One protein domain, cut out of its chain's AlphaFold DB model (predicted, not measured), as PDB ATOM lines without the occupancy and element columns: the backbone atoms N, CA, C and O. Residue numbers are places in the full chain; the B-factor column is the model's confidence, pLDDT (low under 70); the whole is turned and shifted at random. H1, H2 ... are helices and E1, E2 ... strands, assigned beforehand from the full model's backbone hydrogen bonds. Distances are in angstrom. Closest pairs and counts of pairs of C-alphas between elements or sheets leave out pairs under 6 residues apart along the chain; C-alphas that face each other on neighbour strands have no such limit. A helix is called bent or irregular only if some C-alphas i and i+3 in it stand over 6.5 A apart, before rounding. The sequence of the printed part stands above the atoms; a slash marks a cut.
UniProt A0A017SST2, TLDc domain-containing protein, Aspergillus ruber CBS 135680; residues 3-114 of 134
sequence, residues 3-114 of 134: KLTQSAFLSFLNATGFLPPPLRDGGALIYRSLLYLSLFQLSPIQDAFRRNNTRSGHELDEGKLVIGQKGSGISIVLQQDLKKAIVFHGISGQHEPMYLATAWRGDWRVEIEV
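This is residues 3 to 114 of the 134 residues of the protein "TLDc domain-containing protein" of Aspergillus ruber CBS 135680 (UniProt A0A017SST2). A twisted sheet of five strands, E3 to E7, forms a wall, with the small hairpin E1 and E2 over one face near one end of the strands. The helical hairpin H1 and H2 lies towards the other end, where H1 only grazes the sheet. The 112 printed residues run H1 H2 E1 E2 E3 E4 E5 E6 E7, of mixed class; both sheets are antiparallel, the larger in the order E3 E4 E5 E6 E7. The whole is compact, with a radius of gyration of the C-alphas of 14.1 A and spans of 41 by 30 by 25 A.

E3, residues 58 to 61, E4, 64 to 69, E5, 72 to 78, E6, 84 to 90, and E7, 108 to 113, make a meander, each strand the antiparallel neighbour of the one before. Within hydrogen-bond range are N 59 and O 66 at 2.9 A, N 67 and O 76 at 2.8 A, N 77 and O 86 at 2.8 A, and N 87 and O 110 at 2.9 A. E1, residues 39 to 41, and E2, 47 to 49, form an antiparallel hairpin, with N 49 and O 39 at 2.7 A. The closest C-alphas of E2 and E5 are those of Phe 49 and Ile 74, 7.2 A apart. H1, residues 6 to 15, only grazes the larger sheet with its residues 8 to 13. H2, residues 22 to 33, is not on that sheet. H1 and H2 touch, closest at the C-alphas of Gln 6 and Tyr 31, 6.0 A, at a steep tilt of 38 degrees, opposite ways, as a helical hairpin. Every O i to N i+4 pair is within hydrogen-bond range in H1, and 6 of 8 in H2.

H1 begins at C-alpha 6, (235.667, 212.669, 123.171), and E7 ends at C-alpha 113, (230.547, 237.861, 122.129). From first to last C-alpha H2 measures 16.2 A, E5 17.0 A, E6 19.8 A and E7 16.9 A. H2 is only just irregular: C-alphas 25 and 28 are 6.54 A apart.

The two C-alphas farthest apart, those of Pro 21 and Gln 94, are 41.3 A apart. The printed part has no cut. The link from E6 to E7, residues 91 to 107, is long. Confidence is under 70 at residues 16 to 26, 29, 33 to 36 and 93 to 94.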
ATOM      1  N   LYS A   3     225.417 212.465 126.219       71.31
ATOM      2  CA  LYS A   3     226.739 212.622 126.838       71.31
ATOM      3  C   LYS A   3     227.711 213.128 125.774       71.31
ATOM      4  O   LYS A   3     227.736 212.584 124.668       71.31
ATOM      5  N   LEU A   4     228.503 214.140 126.109       76.88
ATOM      6  CA  LEU A   4     229.618 214.545 125.265       76.88
ATOM      7  C   LEU A   4     230.641 213.407 125.282       76.88
ATOM      8  O   LEU A   4     231.165 213.072 126.338       76.88
ATOM      9  N   THR A   5     230.887 212.776 124.139       82.62
ATOM     10  CA  THR A   5     232.012 211.850 123.977       82.62
ATOM     11  C   THR A   5     233.239 212.625 123.513       82.62
ATOM     12  O   THR A   5     233.106 213.698 122.923       82.62
ATOM     13  N   GLN A   6     234.437 212.063 123.694       76.75
ATOM     14  CA  GLN A   6     235.667 212.669 123.171       76.75
ATOM     15  C   GLN A   6     235.562 212.932 121.660       76.75
ATOM     16  O   GLN A   6     235.918 214.005 121.190       76.75
ATOM     17  N   SER A   7     235.013 211.981 120.898       80.31
ATOM     18  CA  SER A   7     234.805 212.129 119.455       80.31
ATOM     19  C   SER A   7     233.811 213.237 119.103       80.31
ATOM     20  O   SER A   7     234.046 213.985 118.159       80.31
ATOM     21  N   ALA A   8     232.724 213.384 119.866       79.38
ATOM     22  CA  ALA A   8     231.749 214.451 119.659       79.38
ATOM     23  C   ALA A   8     232.332 215.826 120.009       79.38
ATOM     24  O   ALA A   8     232.111 216.779 119.270       79.38
ATOM     25  N   PHE A   9     233.118 215.913 121.087       77.75
ATOM     26  CA  PHE A   9     233.837 217.127 121.469       77.75
ATOM     27  C   PHE A   9     234.824 217.554 120.386       77.75
ATOM     28  O   PHE A   9     234.756 218.681 119.913       77.75
ATOM     29  N   LEU A  10     235.679 216.637 119.930       77.19
ATOM     30  CA  LEU A  10     236.639 216.906 118.859       77.19
ATOM     31  C   LEU A  10     235.952 217.266 117.536       77.19
ATOM     32  O   LEU A  10     236.456 218.107 116.797       77.19
ATOM     33  N   SER A  11     234.814 216.646 117.223       78.56
ATOM     34  CA  SER A  11     234.028 216.973 116.028       78.56
ATOM     35  C   SER A  11     233.436 218.380 116.112       78.56
ATOM     36  O   SER A  11     233.592 219.160 115.179       78.56
ATOM     37  N   PHE A  12     232.836 218.730 117.254       77.25
ATOM     38  CA  PHE A  12     232.329 220.076 117.533       77.25
ATOM     39  C   PHE A  12     233.433 221.125 117.368       77.25
ATOM     40  O   PHE A  12     233.286 222.086 116.622       77.25
ATOM     41  N   LEU A  13     234.575 220.862 117.989       74.69
ATOM     42  CA  LEU A  13     235.783 221.662 117.898       74.69
ATOM     43  C   LEU A  13     236.258 221.850 116.440       74.69
ATOM     44  O   LEU A  13     236.444 222.980 115.997       74.69
ATOM     45  N   ASN A  14     236.384 220.779 115.653       72.56
ATOM     46  CA  ASN A  14     236.837 220.868 114.257       72.56
ATOM     47  C   ASN A  14     235.813 221.516 113.307       72.56
ATOM     48  O   ASN A  14     236.213 222.186 112.358       72.56
ATOM     49  N   ALA A  15     234.510 221.317 113.529       71.44
ATOM     50  CA  ALA A  15     233.451 221.808 112.642       71.44
ATOM     51  C   ALA A  15     233.382 223.340 112.566       71.44
ATOM     52  O   ALA A  15     232.839 223.890 111.612       71.44
ATOM     53  N   THR A  16     233.937 224.026 113.563       66.06
ATOM     54  CA  THR A  16     233.890 225.487 113.668       66.06
ATOM     55  C   THR A  16     234.986 226.177 112.863       66.06
ATOM     56  O   THR A  16     234.869 227.361 112.578       66.06
ATOM     57  N   GLY A  17     236.039 225.453 112.461       60.59
ATOM     58  CA  GLY A  17     237.157 226.012 111.692       60.59
ATOM     59  C   GLY A  17     238.048 226.991 112.469       60.59
ATOM     60  O   GLY A  17     238.976 227.538 111.885       60.59
ATOM     61  N   PHE A  18     237.793 227.193 113.766       54.72
ATOM     62  CA  PHE A  18     238.500 228.156 114.620       54.72
ATOM     63  C   PHE A  18     239.719 227.582 115.345       54.72
ATOM     64  O   PHE A  18     240.431 228.315 116.021       54.72
ATOM     65  N   LEU A  19     239.980 226.279 115.226       55.56
ATOM     66  CA  LEU A  19     241.049 225.660 115.999       55.56
ATOM     67  C   LEU A  19     242.350 225.578 115.207       55.56
ATOM     68  O   LEU A  19     242.379 224.921 114.160       55.56
ATOM     69  N   PRO A  20     243.447 226.160 115.717       53.31
ATOM     70  CA  PRO A  20     244.759 225.921 115.151       53.31
ATOM     71  C   PRO A  20     245.138 224.430 115.296       53.31
ATOM     72  O   PRO A  20     244.681 223.754 116.221       53.31
ATOM     73  N   PRO A  21     246.001 223.888 114.417       56.56
ATOM     74  CA  PRO A  21     246.403 222.476 114.417       56.56
ATOM     75  C   PRO A  21     246.774 221.844 115.780       56.56
ATOM     76  O   PRO A  21     246.367 220.701 115.996       56.56
ATOM     77  N   PRO A  22     247.433 222.542 116.737       58.19
ATOM     78  CA  PRO A  22     247.777 221.980 118.053       58.19
ATOM     79  C   PRO A  22     246.567 221.520 118.880       58.19
ATOM     80  O   PRO A  22     246.675 220.643 119.738       58.19
ATOM     81  N   LEU A  23     245.385 222.077 118.607       55.19
ATOM     82  CA  LEU A  23     244.146 221.745 119.309       55.19
ATOM     83  C   LEU A  23     243.542 220.397 118.896       55.19
ATOM     84  O   LEU A  23     242.726 219.850 119.641       55.19
ATOM     85  N   ARG A  24     243.966 219.808 117.769       58.72
ATOM     86  CA  ARG A  24     243.599 218.425 117.417       58.72
ATOM     87  C   ARG A  24     244.246 217.413 118.358       58.72
ATOM     88  O   ARG A  24     243.562 216.494 118.809       58.72
ATOM     89  N   ASP A  25     245.507 217.641 118.705       61.81
ATOM     90  CA  ASP A  25     246.269 216.776 119.605       61.81
ATOM     91  C   ASP A  25     245.941 217.087 121.077       61.81
ATOM     92  O   ASP A  25     245.745 216.180 121.891       61.81
ATOM     93  N   GLY A  26     245.744 218.371 121.405       65.88
ATOM     94  CA  GLY A  26     245.320 218.822 122.733       65.88
ATOM     95  C   GLY A  26     243.864 218.488 123.080       65.88
ATOM     96  O   GLY A  26     243.541 218.279 124.247       65.88
ATOM     97  N   GLY A  27     242.964 218.368 122.101       70.50
ATOM     98  CA  GLY A  27     241.526 218.215 122.350       70.50
ATOM     99  C   GLY A  27     241.139 216.958 123.141       70.50
ATOM    100  O   GLY A  27     240.188 216.979 123.925       70.50
ATOM    101  N   ALA A  28     241.902 215.870 123.000       71.12
ATOM    102  CA  ALA A  28     241.723 214.661 123.802       71.12
ATOM    103  C   ALA A  28     242.099 214.880 125.277       71.12
ATOM    104  O   ALA A  28     241.393 214.411 126.173       71.12
ATOM    105  N   LEU A  29     243.193 215.606 125.526       68.69
ATOM    106  CA  LEU A  29     243.618 216.013 126.865       68.69
ATOM    107  C   LEU A  29     242.602 216.972 127.483       68.69
ATOM    108  O   LEU A  29     242.174 216.729 128.604       68.69
ATOM    109  N   ILE A  30     242.129 217.973 126.734       71.12
ATOM    110  CA  ILE A  30     241.084 218.900 127.191       71.12
ATOM    111  C   ILE A  30     239.851 218.123 127.637       71.12
ATOM    112  O   ILE A  30     239.402 218.302 128.765       71.12
ATOM    113  N   TYR A  31     239.343 217.221 126.791       72.44
ATOM    114  CA  TYR A  31     238.176 216.400 127.110       72.44
ATOM    115  C   TYR A  31     238.358 215.611 128.416       72.44
ATOM    116  O   TYR A  31     237.449 215.552 129.242       72.44
ATOM    117  N   ARG A  32     239.546 215.034 128.636       70.56
ATOM    118  CA  ARG A  32     239.875 214.312 129.876       70.56
ATOM    119  C   ARG A  32     239.984 215.255 131.075       70.56
ATOM    120  O   ARG A  32     239.499 214.920 132.152       70.56
ATOM    121  N   SER A  33     240.538 216.449 130.882       68.12
ATOM    122  CA  SER A  33     240.629 217.494 131.904       68.12
ATOM    123  C   SER A  33     239.265 218.067 132.289       68.12
ATOM    124  O   SER A  33     239.108 218.492 133.432       68.12
ATOM    125  N   LEU A  34     238.241 217.978 131.420       68.00
ATOM    126  CA  LEU A  34     236.856 218.352 131.755       68.00
ATOM    127  C   LEU A  34     236.303 217.589 132.985       68.00
ATOM    128  O   LEU A  34     235.311 217.999 133.597       68.00
ATOM    129  N   LEU A  35     236.939 216.479 133.379       61.91
ATOM    130  CA  LEU A  35     236.621 215.706 134.584       61.91
ATOM    131  C   LEU A  35     237.155 216.320 135.890       61.91
ATOM    132  O   LEU A  35     236.674 215.935 136.951       61.91
ATOM    133  N   TYR A  36     238.068 217.290 135.827       66.00
ATOM    134  CA  TYR A  36     238.746 217.875 136.996       66.00
ATOM    135  C   TYR A  36     238.679 219.409 137.046       66.00
ATOM    136  O   TYR A  36     239.385 220.039 137.829       66.00
ATOM    137  N   LEU A  37     237.834 220.024 136.219       71.62
ATOM    138  CA  LEU A  37     237.793 221.476 136.082       71.62
ATOM    139  C   LEU A  37     237.324 222.208 137.341       71.62
ATOM    140  O   LEU A  37     236.425 221.763 138.054       71.62
ATOM    141  N   SER A  38     237.888 223.400 137.513       78.81
ATOM    142  CA  SER A  38     237.258 224.537 138.183       78.81
ATOM    143  C   SER A  38     236.939 225.588 137.122       78.81
ATOM    144  O   SER A  38     237.660 225.689 136.130       78.81
ATOM    145  N   LEU A  39     235.874 226.364 137.320       87.19
ATOM    146  CA  LEU A  39     235.590 227.521 136.470       87.19
ATOM    147  C   LEU A  39     236.094 228.783 137.157       87.19
ATOM    148  O   LEU A  39     235.969 228.914 138.372       87.19
ATOM    149  N   PHE A  40     236.632 229.718 136.388       89.25
ATOM    150  CA  PHE A  40     237.082 231.001 136.907       89.25
ATOM    151  C   PHE A  40     236.636 232.133 135.990       89.25
ATOM    152  O   PHE A  40     236.587 231.994 134.770       89.25
ATOM    153  N   GLN A  41     236.295 233.258 136.605       89.81
ATOM    154  CA  GLN A  41     236.058 234.530 135.944       89.81
ATOM    155  C   GLN A  41     237.199 235.458 136.352       89.81
ATOM    156  O   GLN A  41     237.472 235.591 137.541       89.81
ATOM    157  N   LEU A  42     237.871 236.095 135.393       90.81
ATOM    158  CA  LEU A  42     238.996 236.997 135.685       90.81
ATOM    159  C   LEU A  42     238.594 238.481 135.708       90.81
ATOM    160  O   LEU A  42     239.321 239.305 136.254       90.81
ATOM    161  N   SER A  43     237.450 238.829 135.112       88.06
ATOM    162  CA  SER A  43     236.964 240.204 134.948       88.06
ATOM    163  C   SER A  43     235.443 240.219 134.714       88.06
ATOM    164  O   SER A  43     234.906 239.226 134.214       88.06
ATOM    165  N   PRO A  44     234.709 241.295 135.069       87.75
ATOM    166  CA  PRO A  44     235.169 242.456 135.847       87.75
ATOM    167  C   PRO A  44     235.373 242.146 137.334       87.75
ATOM    168  O   PRO A  44     236.023 242.908 138.040       87.75
ATOM    169  N   ILE A  45     234.832 241.025 137.813       88.81
ATOM    170  CA  ILE A  45     234.989 240.544 139.184       88.81
ATOM    171  C   ILE A  45     235.678 239.189 139.112       88.81
ATOM    172  O   ILE A  45     235.194 238.287 138.423       88.81
ATOM    173  N   GLN A  46     236.792 239.062 139.826       91.56
ATOM    174  CA  GLN A  46     237.510 237.800 139.932       91.56
ATOM    175  C   GLN A  46     236.746 236.827 140.823       91.56
ATOM    176  O   GLN A  46     236.359 237.169 141.939       91.56
ATOM    177  N   ASP A  47     236.520 235.620 140.316       91.12
ATOM    178  CA  ASP A  47     235.784 234.588 141.033       91.12
ATOM    179  C   ASP A  47     236.235 233.191 140.598       91.12
ATOM    180  O   ASP A  47     236.632 232.981 139.449       91.12
ATOM    181  N   ALA A  48     236.160 232.235 141.518       90.44
ATOM    182  CA  ALA A  48     236.528 230.846 141.295       90.44
ATOM    183  C   ALA A  48     235.403 229.929 141.778       90.44
ATOM    184  O   ALA A  48     235.113 229.813 142.969       90.44
ATOM    185  N   PHE A  49     234.798 229.222 140.834       90.19
ATOM    186  CA  PHE A  49     233.659 228.351 141.059       90.19
ATOM    187  C   PHE A  49     234.135 226.909 141.149       90.19
ATOM    188  O   PHE A  49     234.513 226.266 140.160       90.19
ATOM    189  N   ARG A  50     234.129 226.402 142.380       86.88
ATOM    190  CA  ARG A  50     234.553 225.038 142.677       86.88
ATOM    191  C   ARG A  50     233.513 224.045 142.197       86.88
ATOM    192  O   ARG A  50     232.310 224.239 142.377       86.88
ATOM    193  N   ARG A  51     234.004 222.949 141.634       86.75
ATOM    194  CA  ARG A  51     233.185 221.782 141.344       86.75
ATOM    195  C   ARG A  51     232.670 221.162 142.642       86.75
ATOM    196  O   ARG A  51     233.411 221.080 143.617       86.75
ATOM    197  N   ASN A  52     231.420 220.706 142.629       86.81
ATOM    198  CA  ASN A  52     230.750 220.174 143.817       86.81
ATOM    199  C   ASN A  52     230.442 218.668 143.749       86.81
ATOM    200  O   ASN A  52     230.062 218.076 144.747       86.81
ATOM    201  N   ASN A  53     230.575 218.019 142.588       80.75
ATOM    202  CA  ASN A  53     230.279 216.587 142.463       80.75
ATOM    203  C   ASN A  53     231.115 215.905 141.367       80.75
ATOM    204  O   ASN A  53     231.804 216.562 140.592       80.75
ATOM    205  N   THR A  54     231.052 214.575 141.280       75.31
ATOM    206  CA  THR A  54     231.842 213.761 140.333       75.31
ATOM    207  C   THR A  54     231.142 213.501 138.994       75.31
ATOM    208  O   THR A  54     231.722 212.873 138.108       75.31
ATOM    209  N   ARG A  55     229.909 213.992 138.797       78.06
ATOM    210  CA  ARG A  55     229.152 213.786 137.547       78.06
ATOM    211  C   ARG A  55     229.780 214.583 136.406       78.06
ATOM    212  O   ARG A  55     230.467 215.569 136.653       78.06
ATOM    213  N   SER A  56     229.546 214.171 135.158       75.44
ATOM    214  CA  SER A  56     230.026 214.918 133.986       75.44
ATOM    215  C   SER A  56     229.486 216.345 134.021       75.44
ATOM    216  O   SER A  56     228.279 216.548 133.920       75.44
ATOM    217  N   GLY A  57     230.376 217.321 134.176       80.50
ATOM    218  CA  GLY A  57     230.031 218.739 134.213       80.50
ATOM    219  C   GLY A  57     229.987 219.381 132.836       80.50
ATOM    220  O   GLY A  57     230.286 220.562 132.729       80.50
ATOM    221  N   HIS A  58     229.725 218.606 131.787       84.50
ATOM    222  CA  HIS A  58     229.712 219.087 130.416       84.50
ATOM    223  C   HIS A  58     228.828 218.207 129.522       84.50
ATOM    224  O   HIS A  58     228.728 216.991 129.733       84.50
ATOM    225  N   GLU A  59     228.208 218.813 128.510       85.75
ATOM    226  CA  GLU A  59     227.358 218.135 127.528       85.75
ATOM    227  C   GLU A  59     227.331 218.861 126.175       85.75
ATOM    228  O   GLU A  59     227.659 220.044 126.083       85.75
ATOM    229  N   LEU A  60     226.932 218.134 125.123       84.12
ATOM    230  CA  LEU A  60     226.589 218.725 123.830       84.12
ATOM    231  C   LEU A  60     225.067 218.746 123.687       84.12
ATOM    232  O   LEU A  60     224.427 217.690 123.670       84.12
ATOM    233  N   ASP A  61     224.505 219.939 123.553       85.19
ATOM    234  CA  ASP A  61     223.064 220.172 123.492       85.19
ATOM    235  C   ASP A  61     222.728 220.958 122.224       85.19
ATOM    236  O   ASP A  61     223.085 222.126 122.106       85.19
ATOM    237  N   GLU A  62     222.104 220.303 121.239       86.75
ATOM    238  CA  GLU A  62     221.739 220.920 119.948       86.75
ATOM    239  C   GLU A  62     222.904 221.658 119.257       86.75
ATOM    240  O   GLU A  62     222.747 222.755 118.729       86.75
ATOM    241  N   GLY A  63     224.103 221.071 119.298       84.12
ATOM    242  CA  GLY A  63     225.303 221.685 118.723       84.12
ATOM    243  C   GLY A  63     225.924 222.783 119.586       84.12
ATOM    244  O   GLY A  63     226.856 223.424 119.129       84.12
ATOM    245  N   LYS A  64     225.456 222.993 120.819       89.38
ATOM    246  CA  LYS A  64     226.047 223.912 121.801       89.38
ATOM    247  C   LYS A  64     226.886 223.119 122.790       89.38
ATOM    248  O   LYS A  64     226.453 222.060 123.253       89.38
ATOM    249  N   LEU A  65     228.052 223.640 123.152       87.75
ATOM    250  CA  LEU A  65     228.862 223.079 124.228       87.75
ATOM    251  C   LEU A  65     228.435 223.712 125.549       87.75
ATOM    252  O   LEU A  65     228.548 224.920 125.742       87.75
ATOM    253  N   VAL A  66     227.944 222.886 126.465       89.62
ATOM    254  CA  VAL A  66     227.551 223.304 127.809       89.62
ATOM    255  C   VAL A  66     228.603 222.811 128.789       89.62
ATOM    256  O   VAL A  66     228.946 221.630 128.787       89.62
ATOM    257  N   ILE A  67     229.088 223.706 129.644       89.12
ATOM    258  CA  ILE A  67     229.919 223.394 130.806       89.12
ATOM    259  C   ILE A  67     229.149 223.838 132.049       89.12
ATOM    260  O   ILE A  67     228.684 224.970 132.123       89.12
ATOM    261  N   GLY A  68     228.996 222.956 133.029       88.25
ATOM    262  CA  GLY A  68     228.135 223.136 134.194       88.25
ATOM    263  C   GLY A  68     226.731 222.578 133.973       88.25
ATOM    264  O   GLY A  68     226.525 221.688 133.149       88.25
ATOM    265  N   GLN A  69     225.765 223.086 134.737       83.50
ATOM    266  CA  GLN A  69     224.360 222.703 134.629       83.50
ATOM    267  C   GLN A  69     223.488 223.953 134.493       83.50
ATOM    268  O   GLN A  69     223.520 224.840 135.345       83.50
ATOM    269  N   LYS A  70     222.681 224.021 133.427       74.50
ATOM    270  CA  LYS A  70     221.712 225.111 133.248       74.50
ATOM    271  C   LYS A  70     220.741 225.132 134.435       74.50
ATOM    272  O   LYS A  70     220.154 224.106 134.771       74.50
ATOM    273  N   GLY A  71     220.570 226.300 135.054       74.44
ATOM    274  CA  GLY A  71     219.610 226.507 136.144       74.44
ATOM    275  C   GLY A  71     220.040 226.004 137.528       74.44
ATOM    276  O   GLY A  71     219.217 226.014 138.439       74.44
ATOM    277  N   SER A  72     221.292 225.564 137.716       84.88
ATOM    278  CA  SER A  72     221.840 225.298 139.054       84.88
ATOM    279  C   SER A  72     223.344 225.576 139.115       84.88
ATOM    280  O   SER A  72     224.136 224.912 138.441       84.88
ATOM    281  N   GLY A  73     223.747 226.536 139.953       90.56
ATOM    282  CA  GLY A  73     225.143 226.934 140.109       90.56
ATOM    283  C   GLY A  73     225.652 227.771 138.938       90.56
ATOM    284  O   GLY A  73     224.918 228.591 138.387       90.56
ATOM    285  N   ILE A  74     226.914 227.561 138.552       92.06
ATOM    286  CA  ILE A  74     227.499 228.176 137.353       92.06
ATOM    287  C   ILE A  74     227.402 227.254 136.141       92.06
ATOM    288  O   ILE A  74     227.721 226.063 136.213       92.06
ATOM    289  N   SER A  75     227.041 227.840 135.000       91.62
ATOM    290  CA  SER A  75     227.236 227.215 133.693       91.62
ATOM    291  C   SER A  75     227.630 228.210 132.607       91.62
ATOM    292  O   SER A  75     227.287 229.387 132.667       91.62
ATOM    293  N   ILE A  76     228.338 227.705 131.600       92.38
ATOM    294  CA  ILE A  76     228.718 228.409 130.378       92.38
ATOM    295  C   ILE A  76     228.161 227.609 129.203       92.38
ATOM    296  O   ILE A  76     228.325 226.391 129.139       92.38
ATOM    297  N   VAL A  77     227.494 228.289 128.279       92.69
ATOM    298  CA  VAL A  77     226.948 227.705 127.053       92.69
ATOM    299  C   VAL A  77     227.604 228.391 125.868       92.69
ATOM    300  O   VAL A  77     227.270 229.533 125.561       92.69
ATOM    301  N   LEU A  78     228.513 227.690 125.201       91.12
ATOM    302  CA  LEU A  78     229.122 228.116 123.947       91.12
ATOM    303  C   LEU A  78     228.219 227.701 122.783       91.12
ATOM    304  O   LEU A  78     227.823 226.537 122.674       91.12
ATOM    305  N   GLN A  79     227.865 228.664 121.934       91.81
ATOM    306  CA  GLN A  79     227.053 228.418 120.746       91.81
ATOM    307  C   GLN A  79     227.828 227.620 119.694       91.81
ATOM    308  O   GLN A  79     229.045 227.461 119.774       91.81
ATOM    309  N   GLN A  80     227.097 227.112 118.700       87.88
ATOM    310  CA  GLN A  80     227.648 226.214 117.688       87.88
ATOM    311  C   GLN A  80     228.814 226.811 116.899       87.88
ATOM    312  O   GLN A  80     229.702 226.074 116.500       87.88
ATOM    313  N   ASP A  81     228.813 228.120 116.669       85.25
ATOM    314  CA  ASP A  81     229.853 228.823 115.919       85.25
ATOM    315  C   ASP A  81     231.014 229.315 116.792       85.25
ATOM    316  O   ASP A  81     231.942 229.919 116.263       85.25
ATOM    317  N   LEU A  82     230.955 229.075 118.109       85.81
ATOM    318  CA  LEU A  82     231.896 229.578 119.116       85.81
ATOM    319  C   LEU A  82     232.028 231.103 119.181       85.81
ATOM    320  O   LEU A  82     232.893 231.588 119.896       85.81
ATOM    321  N   LYS A  83     231.154 231.866 118.518       89.31
ATOM    322  CA  LYS A  83     231.202 233.339 118.518       89.31
ATOM    323  C   LYS A  83     230.402 233.963 119.649       89.31
ATOM    324  O   LYS A  83     230.467 235.167 119.872       89.31
ATOM    325  N   LYS A  84     229.611 233.153 120.352       94.38
ATOM    326  CA  LYS A  84     228.779 233.596 121.465       94.38
ATOM    327  C   LYS A  84     228.824 232.610 122.616       94.38
ATOM    328  O   LYS A  84     228.712 231.397 122.419       94.38
ATOM    329  N   ALA A  85     228.893 233.152 123.823       93.56
ATOM    330  CA  ALA A  85     228.776 232.418 125.068       93.56
ATOM    331  C   ALA A  85     227.650 233.009 125.919       93.56
ATOM    332  O   ALA A  85     227.456 234.221 125.964       93.56
ATOM    333  N   ILE A  86     226.914 232.161 126.630       94.88
ATOM    334  CA  ILE A  86     225.975 232.603 127.662       94.88
ATOM    335  C   ILE A  86     226.439 232.020 128.986       94.88
ATOM    336  O   ILE A  86     226.563 230.801 129.111       94.88
ATOM    337  N   VAL A  87     226.665 232.882 129.970       92.81
ATOM    338  CA  VAL A  87     227.014 232.470 131.329       92.81
ATOM    339  C   VAL A  87     225.793 232.637 132.219       92.81
ATOM    340  O   VAL A  87     225.143 233.684 132.213       92.81
ATOM    341  N   PHE A  88     225.486 231.590 132.974       93.00
ATOM    342  CA  PHE A  88     224.434 231.574 133.978       93.00
ATOM    343  C   PHE A  88     225.069 231.412 135.351       93.00
ATOM    344  O   PHE A  88     225.894 230.517 135.548       93.00
ATOM    345  N   HIS A  89     224.630 232.232 136.295       92.69
ATOM    346  CA  HIS A  89     224.902 232.088 137.716       92.69
ATOM    347  C   HIS A  89     223.567 232.014 138.438       92.69
ATOM    348  O   HIS A  89     222.738 232.914 138.314       92.69
ATOM    349  N   GLY A  90     223.337 230.892 139.110       90.38
ATOM    350  CA  GLY A  90     222.117 230.633 139.854       90.38
ATOM    351  C   GLY A  90     222.432 230.105 141.245       90.38
ATOM    352  O   GLY A  90     222.998 229.018 141.381       90.38
ATOM    353  N   ILE A  91     222.028 230.845 142.273       87.38
ATOM    354  CA  ILE A  91     222.075 230.425 143.678       87.38
ATOM    355  C   ILE A  91     220.843 229.592 144.050       87.38
ATOM    356  O   ILE A  91     220.917 228.729 144.924       87.38
ATOM    357  N   SER A  92     219.718 229.796 143.357       70.31
ATOM    358  CA  SER A  92     218.461 229.082 143.589       70.31
ATOM    359  C   SER A  92     218.366 227.808 142.733       70.31
ATOM    360  O   SER A  92     217.625 227.749 141.751       70.31
ATOM    361  N   GLY A  93     219.145 226.780 143.074       67.00
ATOM    362  CA  GLY A  93     219.094 225.475 142.406       67.00
ATOM    363  C   GLY A  93     218.197 224.474 143.139       67.00
ATOM    364  O   GLY A  93     218.335 224.287 144.343       67.00
ATOM    365  N   GLN A  94     217.317 223.765 142.421       67.69
ATOM    366  CA  GLN A  94     216.600 222.597 142.978       67.69
ATOM    367  C   GLN A  94     217.483 221.344 143.079       67.69
ATOM    368  O   GLN A  94     217.147 220.386 143.771       67.69
ATOM    369  N   HIS A  95     218.606 221.345 142.364       74.50
ATOM    370  CA  HIS A  95     219.538 220.232 142.284       74.50
ATOM    371  C   HIS A  95     220.900 220.669 142.790       74.50
ATOM    372  O   HIS A  95     221.290 221.819 142.590       74.50
ATOM    373  N   GLU A  96     221.646 219.728 143.361       85.12
ATOM    374  CA  GLU A  96     223.039 219.952 143.725       85.12
ATOM    375  C   GLU A  96     223.838 220.438 142.496       85.12
ATOM    376  O   GLU A  96     223.925 219.694 141.507       85.12
ATOM    377  N   PRO A  97     224.396 221.662 142.532       88.25
ATOM    378  CA  PRO A  97     225.017 222.286 141.371       88.25
ATOM    379  C   PRO A  97     226.281 221.546 140.940       88.25
ATOM    380  O   PRO A  97     226.941 220.875 141.735       88.25
ATOM    381  N   MET A  98     226.654 221.698 139.668       88.62
ATOM    382  CA  MET A  98     227.942 221.203 139.172       88.62
ATOM    383  C   MET A  98     229.105 222.044 139.693       88.62
ATOM    384  O   MET A  98     230.073 221.505 140.225       88.62
ATOM    385  N   TYR A  99     228.971 223.362 139.556       90.50
ATOM    386  CA  TYR A  99     229.902 224.362 140.054       90.50
ATOM    387  C   TYR A  99     229.149 225.278 141.006       90.50
ATOM    388  O   TYR A  99     228.085 225.786 140.649       90.50
ATOM    389  N   LEU A 100     229.679 225.472 142.210       90.25
ATOM    390  CA  LEU A 100     229.037 226.307 143.220       90.25
ATOM    391  C   LEU A 100     228.974 227.758 142.745       90.25
ATOM    392  O   LEU A 100     229.990 228.338 142.371       90.25
ATOM    393  N   ALA A 101     227.778 228.338 142.795       90.75
ATOM    394  CA  ALA A 101     227.575 229.769 142.640       90.75
ATOM    395  C   ALA A 101     228.003 230.509 143.917       90.75
ATOM    396  O   ALA A 101     227.801 230.033 145.035       90.75
ATOM    397  N   THR A 102     228.575 231.699 143.760       90.56
ATOM    398  CA  THR A 102     228.922 232.582 144.878       90.56
ATOM    399  C   THR A 102     227.702 233.367 145.356       90.56
ATOM    400  O   THR A 102     227.194 234.236 144.652       90.56
ATOM    401  N   ALA A 103     227.241 233.076 146.577       89.62
ATOM    402  CA  ALA A 103     225.961 233.560 147.109       89.62
ATOM    403  C   ALA A 103     225.769 235.087 147.035       89.62
ATOM    404  O   ALA A 103     224.690 235.560 146.688       89.62
ATOM    405  N   TRP A 104     226.817 235.867 147.319       88.81
ATOM    406  CA  TRP A 104     226.743 237.333 147.371       88.81
ATOM    407  C   TRP A 104     226.509 237.996 146.006       88.81
ATOM    408  O   TRP A 104     226.115 239.158 145.959       88.81
ATOM    409  N   ARG A 105     226.739 237.276 144.900       90.81
ATOM    410  CA  ARG A 105     226.532 237.800 143.543       90.81
ATOM    411  C   ARG A 105     225.084 237.677 143.064       90.81
ATOM    412  O   ARG A 105     224.753 238.295 142.058       90.81
ATOM    413  N   GLY A 106     224.241 236.928 143.786       90.56
ATOM    414  CA  GLY A 106     222.849 236.667 143.408       90.56
ATOM    415  C   GLY A 106     222.718 235.926 142.076       90.56
ATOM    416  O   GLY A 106     223.715 235.490 141.510       90.56
ATOM    417  N   ASP A 107     221.493 235.793 141.574       91.62
ATOM    418  CA  ASP A 107     221.245 235.194 140.260       91.62
ATOM    419  C   ASP A 107     221.545 236.197 139.138       91.62
ATOM    420  O   ASP A 107     221.080 237.339 139.170       91.62
ATOM    421  N   TRP A 108     222.273 235.770 138.106       91.81
ATOM    422  CA  TRP A 108     222.507 236.587 136.916       91.81
ATOM    423  C   TRP A 108     222.737 235.760 135.653       91.81
ATOM    424  O   TRP A 108     223.079 234.577 135.668       91.81
ATOM    425  N   ARG A 109     222.554 236.429 134.513       93.69
ATOM    426  CA  ARG A 109     222.829 235.898 133.182       93.69
ATOM    427  C   ARG A 109     223.507 236.972 132.349       93.69
ATOM    428  O   ARG A 109     223.056 238.113 132.343       93.69
ATOM    429  N   VAL A 110     224.535 236.585 131.604       93.00
ATOM    430  CA  VAL A 110     225.194 237.466 130.635       93.00
ATOM    431  C   VAL A 110     225.416 236.729 129.321       93.00
ATOM    432  O   VAL A 110     225.715 235.536 129.309       93.00
ATOM    433  N   GLU A 111     225.224 237.445 128.218       96.19
ATOM    434  CA  GLU A 111     225.615 237.015 126.877       96.19
ATOM    435  C   GLU A 111     226.905 237.745 126.503       96.19
ATOM    436  O   GLU A 111     227.029 238.946 126.738       96.19
ATOM    437  N   ILE A 112     227.873 237.000 125.982       93.38
ATOM    438  CA  ILE A 112     229.217 237.469 125.661       93.38
ATOM    439  C   ILE A 112     229.480 237.129 124.197       93.38
ATOM    440  O   ILE A 112     229.289 235.981 123.784       93.38
ATOM    441  N   GLU A 113     229.923 238.115 123.424       95.62
ATOM    442  CA  GLU A 113     230.547 237.861 122.129       95.62
ATOM    443  C   GLU A 113     231.972 237.373 122.367       95.62
ATOM    444  O   GLU A 113     232.739 237.981 123.112       95.62
ATOM    445  N   VAL A 114     232.295 236.222 121.791       90.81
ATOM    446  CA  VAL A 114     233.595 235.586 121.961       90.81
ATOM    447  C   VAL A 114     234.539 236.178 120.927       90.81
ATOM    448  O   VAL A 114     234.353 235.980 119.728       90.81
TER     449      VAL A 114